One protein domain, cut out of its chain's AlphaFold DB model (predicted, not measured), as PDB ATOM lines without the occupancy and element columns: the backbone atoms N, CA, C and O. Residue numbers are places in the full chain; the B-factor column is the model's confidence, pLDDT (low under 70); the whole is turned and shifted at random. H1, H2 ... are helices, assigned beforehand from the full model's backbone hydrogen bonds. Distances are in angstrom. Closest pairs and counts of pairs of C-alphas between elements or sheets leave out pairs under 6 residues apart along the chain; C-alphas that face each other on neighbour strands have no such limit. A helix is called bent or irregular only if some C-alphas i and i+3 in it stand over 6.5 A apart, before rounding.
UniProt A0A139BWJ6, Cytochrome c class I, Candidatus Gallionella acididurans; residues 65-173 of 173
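AT A GLANCE: This is residues 65 to 173 of the 173 residues of the protein "Cytochrome c class I" of Candidatus Gallionella acididurans (UniProt A0A139BWJ6). H2 and H5 form a V whose corner is near residues 93 and 126, and the longest helix, H6, runs across both arms on one side of the V; H1 lies beyond H6, and H4 stands beside the corner, on the side of the V opposite to H6. Long loops, residues 69 to 85 and 137 to 156, and the small H3 lie round this helical core. The printed part has 109 residues, with six helices, H1 to H6 in order, and no named strand; the class is all helix, though only 51 residues are in named elements. It is compact and rounded, with a radius of gyration of the C-alphas of 12.8 A and spans of 33 by 30 by 27 A.

IN THESE COORDINATES: H1 is residues 65 to 68, with C-alpha 65 at (98.709, 80.517, 69.103). H2 is residues 86 to 94, 11.8 A long. H3 is residues 105 to 108 and H4 residues 114 to 120. H5 is residues 126 to 136, 15.4 A long. H6 is residues 157 to 172, 23.5 A long, and ends with C-alpha 172 at (111.402, 89.741, 81.724); it is only just irregular, with C-alphas 168 and 171 6.8 A apart.

HOW THE PARTS SIT: H6 is the hub. With residues 167 to 171 alone it touches H2, about perpendicular at 82 degrees; the closest C-alphas, of Ser 90 and Leu 168, are 4.7 A apart. H5 and H6 touch as a hairpin, at a steep tilt of 44 degrees, opposite ways, closest at the C-alphas of Val 131 and Lys 161, 5.8 A. H1 and H6 only just touch, with 3 pairs of C-alphas within 8 A, closest at Ala 66 and Leu 163, 7.2 A. H4 is close to but not clearly touching H2 and H5; its closest C-alphas are Val 114 to Tyr 93, 6.7 A, and Leu 118 to Trp 129, 6.9 A. H3 touches no helix. Each O i to N i+4 pair is within hydrogen-bond range in H2, H4 and H5, and 10 of 12 are in H6; H1 and H3 are too short for such a pair.

THE WHOLE: The C-alphas of Lys 68 and Thr 99, the two farthest apart, are 33.9 A apart. The printed part has no cut. The links H1 to H2 and H5 to H6 are long. The mean pLDDT of the printed part is 83.7; 19 residues are under 70, among them residues 95 to 102 and 140 to 145.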
ATOM      1  N   LEU A  65      97.969  80.848  70.314       93.56
ATOM      2  CA  LEU A  65      98.709  80.517  69.103       93.56
ATOM      3  C   LEU A  65      99.550  79.238  69.253       93.56
ATOM      4  O   LEU A  65      99.624  78.442  68.319       93.56
ATOM      5  N   ALA A  66     100.127  78.988  70.431       94.44
ATOM      6  CA  ALA A  66     100.896  77.776  70.709       94.44
ATOM      7  C   ALA A  66     100.017  76.529  70.757       94.44
ATOM      8  O   ALA A  66     100.420  75.470  70.276       94.44
ATOM      9  N   LYS A  67      98.815  76.662  71.332       93.38
ATOM     10  CA  LYS A  67      97.822  75.583  71.397       93.38
ATOM     11  C   LYS A  67      97.335  75.244  69.987       93.38
ATOM     12  O   LYS A  67      97.417  74.091  69.577       93.38
ATOM     13  N   LYS A  68      96.925  76.260  69.218       94.56
ATOM     14  CA  LYS A  68      96.451  76.114  67.828       94.56
ATOM     15  C   LYS A  68      97.525  75.555  66.896       94.56
ATOM     16  O   LYS A  68      97.231  74.724  66.046       94.56
ATOM     17  N   SER A  69      98.777  75.958  67.095       94.25
ATOM     18  CA  SER A  69      99.908  75.489  66.285       94.25
ATOM     19  C   SER A  69     100.468  74.135  66.736       94.25
ATOM     20  O   SER A  69     101.402  73.635  66.105       94.25
ATOM     21  N   GLY A  70      99.918  73.524  67.795       93.00
ATOM     22  CA  GLY A  70     100.328  72.213  68.310       93.00
ATOM     23  C   GLY A  70     101.635  72.210  69.112       93.00
ATOM     24  O   GLY A  70     102.134  71.147  69.472       93.00
ATOM     25  N   CYS A  71     102.199  73.378  69.432       93.75
ATOM     26  CA  CYS A  71     103.475  73.493  70.142       93.75
ATOM     27  C   CYS A  71     103.413  72.893  71.559       93.75
ATOM     28  O   CYS A  71     104.414  72.384  72.065       93.75
ATOM     29  N   THR A  72     102.232  72.909  72.187       93.50
ATOM     30  CA  THR A  72     101.996  72.385  73.544       93.50
ATOM     31  C   THR A  72     102.098  70.863  73.653       93.50
ATOM     32  O   THR A  72     102.180  70.347  74.762       93.50
ATOM     33  N   ALA A  73     102.107  70.132  72.531       93.31
ATOM     34  CA  ALA A  73     102.307  68.682  72.540       93.31
ATOM     35  C   ALA A  73     103.742  68.298  72.939       93.31
ATOM     36  O   ALA A  73     103.975  67.219  73.479       93.31
ATOM     37  N   CYS A  74     104.706  69.189  72.684       93.25
ATOM     38  CA  CYS A  74     106.120  68.932  72.938       93.25
ATOM     39  C   CYS A  74     106.744  69.915  73.928       93.25
ATOM     40  O   CYS A  74     107.730  69.565  74.575       93.25
ATOM     41  N   HIS A  75     106.190  71.120  74.064       92.81
ATOM     42  CA  HIS A  75     106.737  72.174  74.910       92.81
ATOM     43  C   HIS A  75     105.773  72.583  76.018       92.81
ATOM     44  O   HIS A  75     104.556  72.612  75.835       92.81
ATOM     45  N   THR A  76     106.342  72.988  77.150       93.44
ATOM     46  CA  THR A  76     105.618  73.699  78.205       93.44
ATOM     47  C   THR A  76     106.389  74.957  78.595       93.44
ATOM     48  O   THR A  76     107.552  75.115  78.217       93.44
ATOM     49  N   VAL A  77     105.752  75.857  79.346       93.00
ATOM     50  CA  VAL A  77     106.409  77.092  79.795       93.00
ATOM     51  C   VAL A  77     107.534  76.784  80.781       93.00
ATOM     52  O   VAL A  77     108.659  77.221  80.570       93.00
ATOM     53  N   GLU A  78     107.246  75.990  81.813       89.94
ATOM     54  CA  GLU A  78     108.103  75.883  83.003       89.94
ATOM     55  C   GLU A  78     108.967  74.620  83.054       89.94
ATOM     56  O   GLU A  78     110.003  74.605  83.712       89.94
ATOM     57  N   LYS A  79     108.561  73.539  82.377       88.50
ATOM     58  CA  LYS A  79     109.263  72.251  82.457       88.50
ATOM     59  C   LYS A  79     109.513  71.616  81.098       88.50
ATOM     60  O   LYS A  79     108.728  71.745  80.156       88.50
ATOM     61  N   LYS A  80     110.613  70.878  81.011       88.06
ATOM     62  CA  LYS A  80     110.911  70.013  79.870       88.06
ATOM     63  C   LYS A  80     109.813  68.954  79.718       88.06
ATOM     64  O   LYS A  80     109.422  68.338  80.708       88.06
ATOM     65  N   LEU A  81     109.346  68.738  78.488       89.31
ATOM     66  CA  LEU A  81     108.420  67.651  78.145       89.31
ATOM     67  C   LEU A  81     109.059  66.751  77.083       89.31
ATOM     68  O   LEU A  81     109.708  65.770  77.430       89.31
ATOM     69  N   VAL A  82     108.941  67.127  75.811       89.56
ATOM     70  CA  VAL A  82     109.694  66.520  74.702       89.56
ATOM     71  C   VAL A  82     110.777  67.498  74.259       89.56
ATOM     72  O   VAL A  82     111.956  67.162  74.206       89.56
ATOM     73  N   GLY A  83     110.369  68.741  74.007       87.88
ATOM     74  CA  GLY A  83     111.251  69.876  73.810       87.88
ATOM     75  C   GLY A  83     111.597  70.587  75.125       87.88
ATOM     76  O   GLY A  83     111.070  70.249  76.194       87.88
ATOM     77  N   PRO A  84     112.488  71.589  75.058       88.38
ATOM     78  CA  PRO A  84     112.846  72.404  76.208       88.38
ATOM     79  C   PRO A  84     111.662  73.212  76.728       88.38
ATOM     80  O   PRO A  84     110.762  73.590  75.964       88.38
ATOM     81  N   ALA A  85     111.712  73.504  78.028       91.31
ATOM     82  CA  ALA A  85     110.844  74.500  78.630       91.31
ATOM     83  C   ALA A  85     111.105  75.858  77.977       91.31
ATOM     84  O   ALA A  85     112.257  76.247  77.764       91.31
ATOM     85  N   TRP A  86     110.053  76.607  77.673       92.12
ATOM     86  CA  TRP A  86     110.217  77.925  77.066       92.12
ATOM     87  C   TRP A  86     110.914  78.923  77.986       92.12
ATOM     88  O   TRP A  86     111.690  79.742  77.501       92.12
ATOM     89  N   ARG A  87     110.735  78.806  79.304       89.88
ATOM     90  CA  ARG A  87     111.514  79.560  80.295       89.88
ATOM     91  C   ARG A  87     113.007  79.280  80.181       89.88
ATOM     92  O   ARG A  87     113.795  80.213  80.237       89.88
ATOM     93  N   ASP A  88     113.411  78.034  79.954       88.00
ATOM     94  CA  ASP A  88     114.832  77.696  79.818       88.00
ATOM     95  C   ASP A  88     115.428  78.259  78.526       88.00
ATOM     96  O   ASP A  88     116.530  78.805  78.544       88.00
ATOM     97  N   VAL A  89     114.674  78.213  77.421       89.00
ATOM     98  CA  VAL A  89     115.054  78.891  76.169       89.00
ATOM     99  C   VAL A  89     115.200  80.393  76.414       89.00
ATOM    100  O   VAL A  89     116.212  80.993  76.057       89.00
ATOM    101  N   SER A  90     114.225  80.998  77.085       90.06
ATOM    102  CA  SER A  90     114.251  82.412  77.442       90.06
ATOM    103  C   SER A  90     115.488  82.764  78.280       90.06
ATOM    104  O   SER A  90     116.219  83.685  77.923       90.06
ATOM    105  N   LYS A  91     115.804  81.986  79.324       87.62
ATOM    106  CA  LYS A  91     117.002  82.149  80.179       87.62
ATOM    107  C   LYS A  91     118.288  82.127  79.388       87.62
ATOM    108  O   LYS A  91     119.193  82.924  79.635       87.62
ATOM    109  N   ALA A  92     118.380  81.191  78.462       84.00
ATOM    110  CA  ALA A  92     119.564  81.003  77.662       84.00
ATOM    111  C   ALA A  92     119.853  82.197  76.762       84.00
ATOM    112  O   ALA A  92     120.963  82.724  76.732       84.00
ATOM    113  N   TYR A  93     118.821  82.610  76.032       85.69
ATOM    114  CA  TYR A  93     118.932  83.552  74.935       85.69
ATOM    115  C   TYR A  93     118.770  85.014  75.378       85.69
ATOM    116  O   TYR A  93     119.210  85.900  74.650       85.69
ATOM    117  N   ASN A  94     118.217  85.284  76.571       81.00
ATOM    118  CA  ASN A  94     118.130  86.636  77.142       81.00
ATOM    119  C   ASN A  94     119.321  87.051  78.005       81.00
ATOM    120  O   ASN A  94     119.478  88.246  78.261       81.00
ATOM    121  N   LYS A  95     120.162  86.121  78.484       66.31
ATOM    122  CA  LYS A  95     121.378  86.510  79.212       66.31
ATOM    123  C   LYS A  95     122.294  87.278  78.261       66.31
ATOM    124  O   LYS A  95     122.916  86.709  77.363       66.31
ATOM    125  N   VAL A  96     122.294  88.593  78.467       41.12
ATOM    126  CA  VAL A  96     122.953  89.617  77.656       41.12
ATOM    127  C   VAL A  96     124.363  89.160  77.276       41.12
ATOM    128  O   VAL A  96     125.184  88.856  78.139       41.12
ATOM    129  N   GLY A  97     124.629  89.083  75.971       50.91
ATOM    130  CA  GLY A  97     125.958  88.789  75.430       50.91
ATOM    131  C   GLY A  97     126.299  87.313  75.228       50.91
ATOM    132  O   GLY A  97     127.461  87.008  74.973       50.91
ATOM    133  N   ALA A  98     125.331  86.390  75.294       53.97
ATOM    134  CA  ALA A  98     125.512  85.037  74.761       53.97
ATOM    135  C   ALA A  98     126.648  84.225  75.455       53.97
ATOM    136  O   ALA A  98     127.157  83.223  74.950       53.97
ATOM    137  N   THR A  99     127.015  84.629  76.676       46.50
ATOM    138  CA  THR A  99     128.012  83.976  77.540       46.50
ATOM    139  C   THR A  99     127.414  82.892  78.440       46.50
ATOM    140  O   THR A  99     128.165  82.107  79.025       46.50
ATOM    141  N   GLY A 100     126.080  82.819  78.529       56.53
ATOM    142  CA  GLY A 100     125.355  81.766  79.234       56.53
ATOM    143  C   GLY A 100     125.468  80.411  78.533       56.53
ATOM    144  O   GLY A 100     125.539  80.327  77.303       56.53
ATOM    145  N   THR A 101     125.480  79.337  79.324       61.69
ATOM    146  CA  THR A 101     125.233  77.990  78.806       61.69
ATOM    147  C   THR A 101     123.845  77.951  78.197       61.69
ATOM    148  O   THR A 101     122.909  78.502  78.782       61.69
ATOM    149  N   ALA A 102     123.739  77.282  77.050       59.97
ATOM    150  CA  ALA A 102     122.499  77.026  76.346       59.97
ATOM    151  C   ALA A 102     121.375  76.669  77.328       59.97
ATOM    152  O   ALA A 102     120.364  77.322  77.383       59.97
ATOM    153  N   VAL A 103     121.553  75.741  78.246       71.00
ATOM    154  CA  VAL A 103     120.546  75.463  79.283       71.00
ATOM    155  C   VAL A 103     121.252  74.716  80.413       71.00
ATOM    156  O   VAL A 103     122.461  74.507  80.313       71.00
ATOM    157  N   ASP A 104     120.561  74.329  81.493       69.69
ATOM    158  CA  ASP A 104     121.184  73.470  82.511       69.69
ATOM    159  C   ASP A 104     121.716  72.182  81.837       69.69
ATOM    160  O   ASP A 104     120.917  71.367  81.351       69.69
ATOM    161  N   PRO A 105     123.048  71.971  81.794       70.38
ATOM    162  CA  PRO A 105     123.650  70.821  81.128       70.38
ATOM    163  C   PRO A 105     123.205  69.492  81.746       70.38
ATOM    164  O   PRO A 105     123.230  68.470  81.063       70.38
ATOM    165  N   LYS A 106     122.744  69.478  83.004       73.94
ATOM    166  CA  LYS A 106     122.198  68.274  83.641       73.94
ATOM    167  C   LYS A 106     120.818  67.905  83.097       73.94
ATOM    168  O   LYS A 106     120.500  66.723  83.000       73.94
ATOM    169  N   VAL A 107     120.009  68.896  82.722       75.31
ATOM    170  CA  VAL A 107     118.638  68.692  82.219       75.31
ATOM    171  C   VAL A 107     118.633  68.424  80.709       75.31
ATOM    172  O   VAL A 107     117.786  67.683  80.195       75.31
ATOM    173  N   TYR A 108     119.595  69.001  79.990       72.94
ATOM    174  CA  TYR A 108     119.572  69.072  78.529       72.94
ATOM    175  C   TYR A 108     120.829  68.557  77.830       72.94
ATOM    176  O   TYR A 108     120.838  68.480  76.609       72.94
ATOM    177  N   GLN A 109     121.856  68.135  78.572       70.12
ATOM    178  CA  GLN A 109     123.050  67.475  78.024       70.12
ATOM    179  C   GLN A 109     123.779  68.302  76.944       70.12
ATOM    180  O   GLN A 109     124.405  67.744  76.048       70.12
ATOM    181  N   THR A 110     123.723  69.636  77.034       68.25
ATOM    182  CA  THR A 110     124.479  70.554  76.169       68.25
ATOM    183  C   THR A 110     125.374  71.461  77.001       68.25
ATOM    184  O   THR A 110     124.967  71.983  78.037       68.25
ATOM    185  N   THR A 111     126.609  71.646  76.545       66.31
ATOM    186  CA  THR A 111     127.598  72.553  77.147       66.31
ATOM    187  C   THR A 111     127.873  73.770  76.269       66.31
ATOM    188  O   THR A 111     128.709  74.606  76.619       66.31
ATOM    189  N   GLN A 112     127.182  73.895  75.130       74.00
ATOM    190  CA  GLN A 112     127.442  74.971  74.183       74.00
ATOM    191  C   GLN A 112     127.002  76.324  74.749       74.00
ATOM    192  O   GLN A 112     125.963  76.451  75.403       74.00
ATOM    193  N   LYS A 113     127.813  77.354  74.501       82.56
ATOM    194  CA  LYS A 113     127.453  78.741  74.810       82.56
ATOM    195  C   LYS A 113     126.599  79.301  73.684       82.56
ATOM    196  O   LYS A 113     126.894  79.062  72.514       82.56
ATOM    197  N   VAL A 114     125.609  80.120  74.029       82.81
ATOM    198  CA  VAL A 114     124.718  80.757  73.043       82.81
ATOM    199  C   VAL A 114     125.503  81.565  72.002       82.81
ATOM    200  O   VAL A 114     125.147  81.545  70.831       82.81
ATOM    201  N   ALA A 115     126.621  82.196  72.379       84.94
ATOM    202  CA  ALA A 115     127.454  82.970  71.453       84.94
ATOM    203  C   ALA A 115     128.061  82.091  70.359       84.94
ATOM    204  O   ALA A 115     128.159  82.514  69.212       84.94
ATOM    205  N   ALA A 116     128.476  80.874  70.722       85.56
ATOM    206  CA  ALA A 116     129.053  79.927  69.779       85.56
ATOM    207  C   ALA A 116     127.994  79.457  68.778       85.56
ATOM    208  O   ALA A 116     128.260  79.457  67.585       85.56
ATOM    209  N   ILE A 117     126.783  79.174  69.261       84.75
ATOM    210  CA  ILE A 117     125.649  78.769  68.426       84.75
ATOM    211  C   ILE A 117     125.286  79.876  67.432       84.75
ATOM    212  O   ILE A 117     125.189  79.632  66.235       84.75
ATOM    213  N   LEU A 118     125.138  81.118  67.901       87.19
ATOM    214  CA  LEU A 118     124.831  82.246  67.018       87.19
ATOM    215  C   LEU A 118     125.917  82.462  65.959       87.19
ATOM    216  O   LEU A 118     125.598  82.738  64.807       87.19
ATOM    217  N   LYS A 119     127.190  82.288  66.331       88.75
ATOM    218  CA  LYS A 119     128.316  82.404  65.401       88.75
ATOM    219  C   LYS A 119     128.367  81.259  64.386       88.75
ATOM    220  O   LYS A 119     128.639  81.518  63.221       88.75
ATOM    221  N   GLU A 120     128.124  80.019  64.809       87.56
ATOM    222  CA  GLU A 120     128.116  78.837  63.932       87.56
ATOM    223  C   GLU A 120     127.042  78.942  62.846       87.56
ATOM    224  O   GLU A 120     127.272  78.556  61.704       87.56
ATOM    225  N   HIS A 121     125.892  79.522  63.192       86.56
ATOM    226  CA  HIS A 121     124.749  79.655  62.288       86.56
ATOM    227  C   HIS A 121     124.629  81.038  61.630       86.56
ATOM    228  O   HIS A 121     123.600  81.337  61.020       86.56
ATOM    229  N   ASP A 122     125.669  81.873  61.751       90.25
ATOM    230  CA  ASP A 122     125.755  83.218  61.167       90.25
ATOM    231  C   ASP A 122     124.537  84.107  61.495       90.25
ATOM    232  O   ASP A 122     123.893  84.702  60.627       90.25
ATOM    233  N   LYS A 123     124.151  84.155  62.779       89.06
ATOM    234  CA  LYS A 123     123.024  84.963  63.268       89.06
ATOM    235  C   LYS A 123     123.479  86.063  64.207       89.06
ATOM    236  O   LYS A 123     124.092  85.816  65.240       89.06
ATOM    237  N   ALA A 124     123.072  87.288  63.883       85.19
ATOM    238  CA  ALA A 124     123.350  88.463  64.701       85.19
ATOM    239  C   ALA A 124     122.535  88.497  66.006       85.19
ATOM    240  O   ALA A 124     122.986  89.078  66.991       85.19
ATOM    241  N   THR A 125     121.338  87.893  66.029       88.44
ATOM    242  CA  THR A 125     120.438  87.950  67.189       88.44
ATOM    243  C   THR A 125     119.869  86.578  67.566       88.44
ATOM    244  O   THR A 125     119.605  85.748  66.687       88.44
ATOM    245  N   PRO A 126     119.614  86.341  68.871       87.69
ATOM    246  CA  PRO A 126     118.856  85.189  69.351       87.69
ATOM    247  C   PRO A 126     117.515  84.979  68.655       87.69
ATOM    248  O   PRO A 126     117.157  83.855  68.320       87.69
ATOM    249  N   GLU A 127     116.784  86.066  68.423       91.00
ATOM    250  CA  GLU A 127     115.469  86.035  67.790       91.00
ATOM    251  C   GLU A 127     115.552  85.494  66.359       91.00
ATOM    252  O   GLU A 127     114.857  84.536  66.028       91.00
ATOM    253  N   ALA A 128     116.456  86.039  65.535       92.12
ATOM    254  CA  ALA A 128     116.628  85.601  64.150       92.12
ATOM    255  C   ALA A 128     117.001  84.115  64.067       92.12
ATOM    256  O   ALA A 128     116.509  83.383  63.207       92.12
ATOM    257  N   TRP A 129     117.842  83.656  64.994       90.75
ATOM    258  CA  TRP A 129     118.200  82.250  65.088       90.75
ATOM    259  C   TRP A 129     117.021  81.358  65.484       90.75
ATOM    260  O   TRP A 129     116.756  80.347  64.832       90.75
ATOM    261  N   LEU A 130     116.288  81.736  66.531       91.62
ATOM    262  CA  LEU A 130     115.149  80.965  67.017       91.62
ATOM    263  C   LEU A 130     114.027  80.890  65.978       91.62
ATOM    264  O   LEU A 130     113.457  79.816  65.801       91.62
ATOM    265  N   VAL A 131     113.748  81.972  65.247       93.62
ATOM    266  CA  VAL A 131     112.761  81.969  64.153       93.62
ATOM    267  C   VAL A 131     113.156  80.971  63.067       93.62
ATOM    268  O   VAL A 131     112.334  80.141  62.662       93.62
ATOM    269  N   GLU A 132     114.418  80.981  62.634       92.75
ATOM    270  CA  GLU A 132     114.899  80.026  61.635       92.75
ATOM    271  C   GLU A 132     114.807  78.583  62.148       92.75
ATOM    272  O   GLU A 132     114.326  77.696  61.435       92.75
ATOM    273  N   LYS A 133     115.200  78.348  63.405       90.75
ATOM    274  CA  LYS A 133     115.141  77.019  64.012       90.75
ATOM    275  C   LYS A 133     113.727  76.496  64.157       90.75
ATOM    276  O   LYS A 133     113.483  75.354  63.786       90.75
ATOM    277  N   VAL A 134     112.798  77.301  64.662       92.88
ATOM    278  CA  VAL A 134     111.387  76.906  64.797       92.88
ATOM    279  C   VAL A 134     110.787  76.598  63.430       92.88
ATOM    280  O   VAL A 134     110.051  75.623  63.296       92.88
ATOM    281  N   SER A 135     111.170  77.349  62.400       93.81
ATOM    282  CA  SER A 135     110.706  77.135  61.030       93.81
ATOM    283  C   SER A 135     111.212  75.825  60.429       93.81
ATOM    284  O   SER A 135     110.413  75.012  59.964       93.81
ATOM    285  N   LYS A 136     112.531  75.606  60.454       92.56
ATOM    286  CA  LYS A 136     113.180  74.455  59.807       92.56
ATOM    287  C   LYS A 136     113.140  73.182  60.652       92.56
ATOM    288  O   LYS A 136     113.297  72.093  60.111       92.56
ATOM    289  N   GLY A 137     112.936  73.305  61.961       89.12
ATOM    290  CA  GLY A 137     113.102  72.197  62.890       89.12
ATOM    291  C   GLY A 137     114.553  71.703  62.937       89.12
ATOM    292  O   GLY A 137     115.510  72.454  62.738       89.12
ATOM    293  N   GLY A 138     114.713  70.411  63.202       83.38
ATOM    294  CA  GLY A 138     115.985  69.703  63.214       83.38
ATOM    295  C   GLY A 138     116.521  69.402  64.610       83.38
ATOM    296  O   GLY A 138     115.948  69.773  65.639       83.38
ATOM    297  N   LYS A 139     117.652  68.692  64.635       73.88
ATOM    298  CA  LYS A 139     118.460  68.514  65.844       73.88
ATOM    299  C   LYS A 139     119.090  69.867  66.190       73.88
ATOM    300  O   LYS A 139     119.774  70.474  65.366       73.88
ATOM    301  N   GLY A 140     118.741  70.414  67.349       67.19
ATOM    302  CA  GLY A 140     119.354  71.646  67.841       67.19
ATOM    303  C   GLY A 140     120.739  71.358  68.411       67.19
ATOM    304  O   GLY A 140     120.995  70.253  68.870       67.19
ATOM    305  N   ASP A 141     121.579  72.381  68.525       65.81
ATOM    306  CA  ASP A 141     122.886  72.351  69.223       65.81
ATOM    307  C   ASP A 141     122.760  72.092  70.751       65.81
ATOM    308  O   ASP A 141     123.713  72.106  71.531       65.81
ATOM    309  N   TRP A 142     121.519  71.868  71.182       66.31
ATOM    310  CA  TRP A 142     121.020  71.800  72.543       66.31
ATOM    311  C   TRP A 142     120.565  70.385  72.897       66.31
ATOM    312  O   TRP A 142     120.432  70.079  74.074       66.31
ATOM    313  N   PHE A 143     120.311  69.538  71.890       62.22
ATOM    314  CA  PHE A 143     119.777  68.190  72.061       62.22
ATOM    315  C   PHE A 143     120.366  67.217  71.051       62.22
ATOM    316  O   PHE A 143     120.300  67.425  69.840       62.22
ATOM    317  N   THR A 144     120.851  66.093  71.561       57.50
ATOM    318  CA  THR A 144     121.426  65.012  70.756       57.50
ATOM    319  C   THR A 144     120.411  63.919  70.409       57.50
ATOM    320  O   THR A 144     120.668  63.138  69.498       57.50
ATOM    321  N   THR A 145     119.249  63.869  71.080       60.78
ATOM    322  CA  THR A 145     118.331  62.713  71.007       60.78
ATOM    323  C   THR A 145     116.953  62.982  70.399       60.78
ATOM    324  O   THR A 145     116.322  62.038  69.929       60.78
ATOM    325  N   THR A 146     116.455  64.223  70.363       72.50
ATOM    326  CA  THR A 146     115.126  64.523  69.789       72.50
ATOM    327  C   THR A 146     115.171  65.771  68.919       72.50
ATOM    328  O   THR A 146     115.493  66.862  69.386       72.50
ATOM    329  N   ALA A 147     114.865  65.595  67.634       81.50
ATOM    330  CA  ALA A 147     114.780  66.679  66.667       81.50
ATOM    331  C   ALA A 147     113.405  67.353  66.737       81.50
ATOM    332  O   ALA A 147     112.378  66.683  66.850       81.50
ATOM    333  N   MET A 148     113.384  68.680  66.633       86.75
ATOM    334  CA  MET A 148     112.138  69.422  66.478       86.75
ATOM    335  C   MET A 148     111.600  69.219  65.057       86.75
ATOM    336  O   MET A 148     112.361  69.265  64.092       86.75
ATOM    337  N   ILE A 149     110.298  68.990  64.914       88.25
ATOM    338  CA  ILE A 149     109.665  68.823  63.600       88.25
ATOM    339  C   ILE A 149     109.705  70.172  62.851       88.25
ATOM    340  O   ILE A 149     109.493  71.208  63.490       88.25
ATOM    341  N   PRO A 150     109.972  70.196  61.529       92.88
ATOM    342  CA  PRO A 150     109.841  71.413  60.731       92.88
ATOM    343  C   PRO A 150     108.423  71.988  60.832       92.88
ATOM    344  O   PRO A 150     107.441  71.269  60.640       92.88
ATOM    345  N   ASN A 151     108.302  73.280  61.136       92.31
ATOM    346  CA  ASN A 151     106.998  73.932  61.277       92.31
ATOM    347  C   ASN A 151     106.614  74.775  60.063       92.31
ATOM    348  O   ASN A 151     105.431  75.039  59.885       92.31
ATOM    349  N   ALA A 152     107.560  75.177  59.215       88.12
ATOM    350  CA  ALA A 152     107.243  75.847  57.959       88.12
ATOM    351  C   ALA A 152     106.926  74.817  56.852       88.12
ATOM    352  O   ALA A 152     107.575  73.771  56.799       88.12
ATOM    353  N   PRO A 153     105.959  75.090  55.953       92.19
ATOM    354  CA  PRO A 153     105.095  76.278  55.893       92.19
ATOM    355  C   PRO A 153     103.812  76.173  56.744       92.19
ATOM    356  O   PRO A 153     102.977  77.069  56.690       92.19
ATOM    357  N   ARG A 154     103.629  75.088  57.511       93.00
ATOM    358  CA  ARG A 154     102.416  74.816  58.309       93.00
ATOM    359  C   ARG A 154     102.066  75.947  59.284       93.00
ATOM    360  O   ARG A 154     100.891  76.225  59.494       93.00
ATOM    361  N   VAL A 155     103.073  76.563  59.894       94.00
ATOM    362  CA  VAL A 155     102.954  77.752  60.740       94.00
ATOM    363  C   VAL A 155     103.623  78.909  60.009       94.00
ATOM    364  O   VAL A 155     104.742  78.766  59.504       94.00
ATOM    365  N   SER A 156     102.935  80.048  59.932       95.50
ATOM    366  CA  SER A 156     103.442  81.216  59.215       95.50
ATOM    367  C   SER A 156     104.692  81.790  59.894       95.50
ATOM    368  O   SER A 156     104.882  81.658  61.104       95.50
ATOM    369  N   GLN A 157     105.552  82.469  59.129       94.88
ATOM    370  CA  GLN A 157     106.731  83.135  59.702       94.88
ATOM    371  C   GLN A 157     106.351  84.208  60.731       94.88
ATOM    372  O   GLN A 157     107.041  84.366  61.735       94.88
ATOM    373  N   ALA A 158     105.235  84.910  60.512       95.62
ATOM    374  CA  ALA A 158     104.731  85.917  61.441       95.62
ATOM    375  C   ALA A 158     104.303  85.297  62.782       95.62
ATOM    376  O   ALA A 158     104.647  85.812  63.848       95.62
ATOM    377  N   ASP A 159     103.620  84.152  62.738       96.12
ATOM    378  CA  ASP A 159     103.207  83.422  63.938       96.12
ATOM    379  C   ASP A 159     104.409  82.844  64.690       96.12
ATOM    380  O   ASP A 159     104.484  82.929  65.915       96.12
ATOM    381  N   ILE A 160     105.389  82.303  63.958       96.12
ATOM    382  CA  ILE A 160     106.641  81.811  64.543       96.12
ATOM    383  C   ILE A 160     107.378  82.948  65.248       96.12
ATOM    384  O   ILE A 160     107.780  82.779  66.398       96.12
ATOM    385  N   LYS A 161     107.514  84.109  64.601       96.00
ATOM    386  CA  LYS A 161     108.137  85.285  65.216       96.00
ATOM    387  C   LYS A 161     107.388  85.708  66.480       96.00
ATOM    388  O   LYS A 161     108.012  85.882  67.518       96.00
ATOM    389  N   THR A 162     106.058  85.764  66.428       96.12
ATOM    390  CA  THR A 162     105.217  86.109  67.588       96.12
ATOM    391  C   THR A 162     105.431  85.145  68.760       96.12
ATOM    392  O   THR A 162     105.523  85.567  69.914       96.12
ATOM    393  N   LEU A 163     105.551  83.841  68.486       95.31
ATOM    394  CA  LEU A 163     105.858  82.840  69.510       95.31
ATOM    395  C   LEU A 163     107.274  83.001  70.072       95.31
ATOM    396  O   LEU A 163     107.455  82.900  71.284       95.31
ATOM    397  N   VAL A 164     108.270  83.260  69.224       94.69
ATOM    398  CA  VAL A 164     109.654  83.500  69.660       94.69
ATOM    399  C   VAL A 164     109.740  84.751  70.534       94.69
ATOM    400  O   VAL A 164     110.355  84.696  71.599       94.69
ATOM    401  N   ASP A 165     109.066  85.833  70.149       94.31
ATOM    402  CA  ASP A 165     108.991  87.075  70.924       94.31
ATOM    403  C   ASP A 165     108.358  86.825  72.301       94.31
ATOM    404  O   ASP A 165     108.880  87.280  73.322       94.31
ATOM    405  N   PHE A 166     107.277  86.035  72.358       94.50
ATOM    406  CA  PHE A 166     106.676  85.607  73.622       94.50
ATOM    407  C   PHE A 166     107.666  84.815  74.486       94.50
ATOM    408  O   PHE A 166     107.831  85.132  75.665       94.50
ATOM    409  N   ILE A 167     108.349  83.818  73.910       93.00
ATOM    410  CA  ILE A 167     109.324  82.976  74.617       93.00
ATOM    411  C   ILE A 167     110.445  83.842  75.192       93.00
ATOM    412  O   ILE A 167     110.731  83.763  76.386       93.00
ATOM    413  N   LEU A 168     111.049  84.716  74.386       91.31
ATOM    414  CA  LEU A 168     112.086  85.645  74.842       91.31
ATOM    415  C   LEU A 168     111.543  86.680  75.846       91.31
ATOM    416  O   LEU A 168     112.293  87.197  76.666       91.31
ATOM    417  N   GLY A 169     110.242  86.953  75.852       90.94
ATOM    418  CA  GLY A 169     109.593  87.796  76.852       90.94
ATOM    419  C   GLY A 169     109.434  87.155  78.235       90.94
ATOM    420  O   GLY A 169     109.227  87.894  79.197       90.94
ATOM    421  N   LEU A 170     109.538  85.825  78.359       90.31
ATOM    422  CA  LEU A 170     109.274  85.121  79.621       90.31
ATOM    423  C   LEU A 170     110.220  85.561  80.746       90.31
ATOM    424  O   LEU A 170     109.736  85.917  81.805       90.31
ATOM    425  N   GLU A 171     111.535  85.642  80.530       81.44
ATOM    426  CA  GLU A 171     112.485  86.054  81.585       81.44
ATOM    427  C   GLU A 171     112.342  87.498  82.069       81.44
ATOM    428  O   GLU A 171     112.875  87.852  83.116       81.44
ATOM    429  N   LYS A 172     111.642  88.350  81.318       68.00
ATOM    430  CA  LYS A 172     111.402  89.741  81.724       68.00
ATOM    431  C   LYS A 172     110.254  89.859  82.738       68.00
ATOM    432  O   LYS A 172     109.975  90.970  83.182       68.00
ATOM    433  N   LYS A 173     109.576  88.749  83.051       54.53
ATOM    434  CA  LYS A 173     108.407  88.650  83.932       54.53
ATOM    435  C   LYS A 173     108.636  87.626  85.034       54.53
ATOM    436  O   LYS A 173     108.344  87.983  86.190       54.53
TER     437      LYS A 173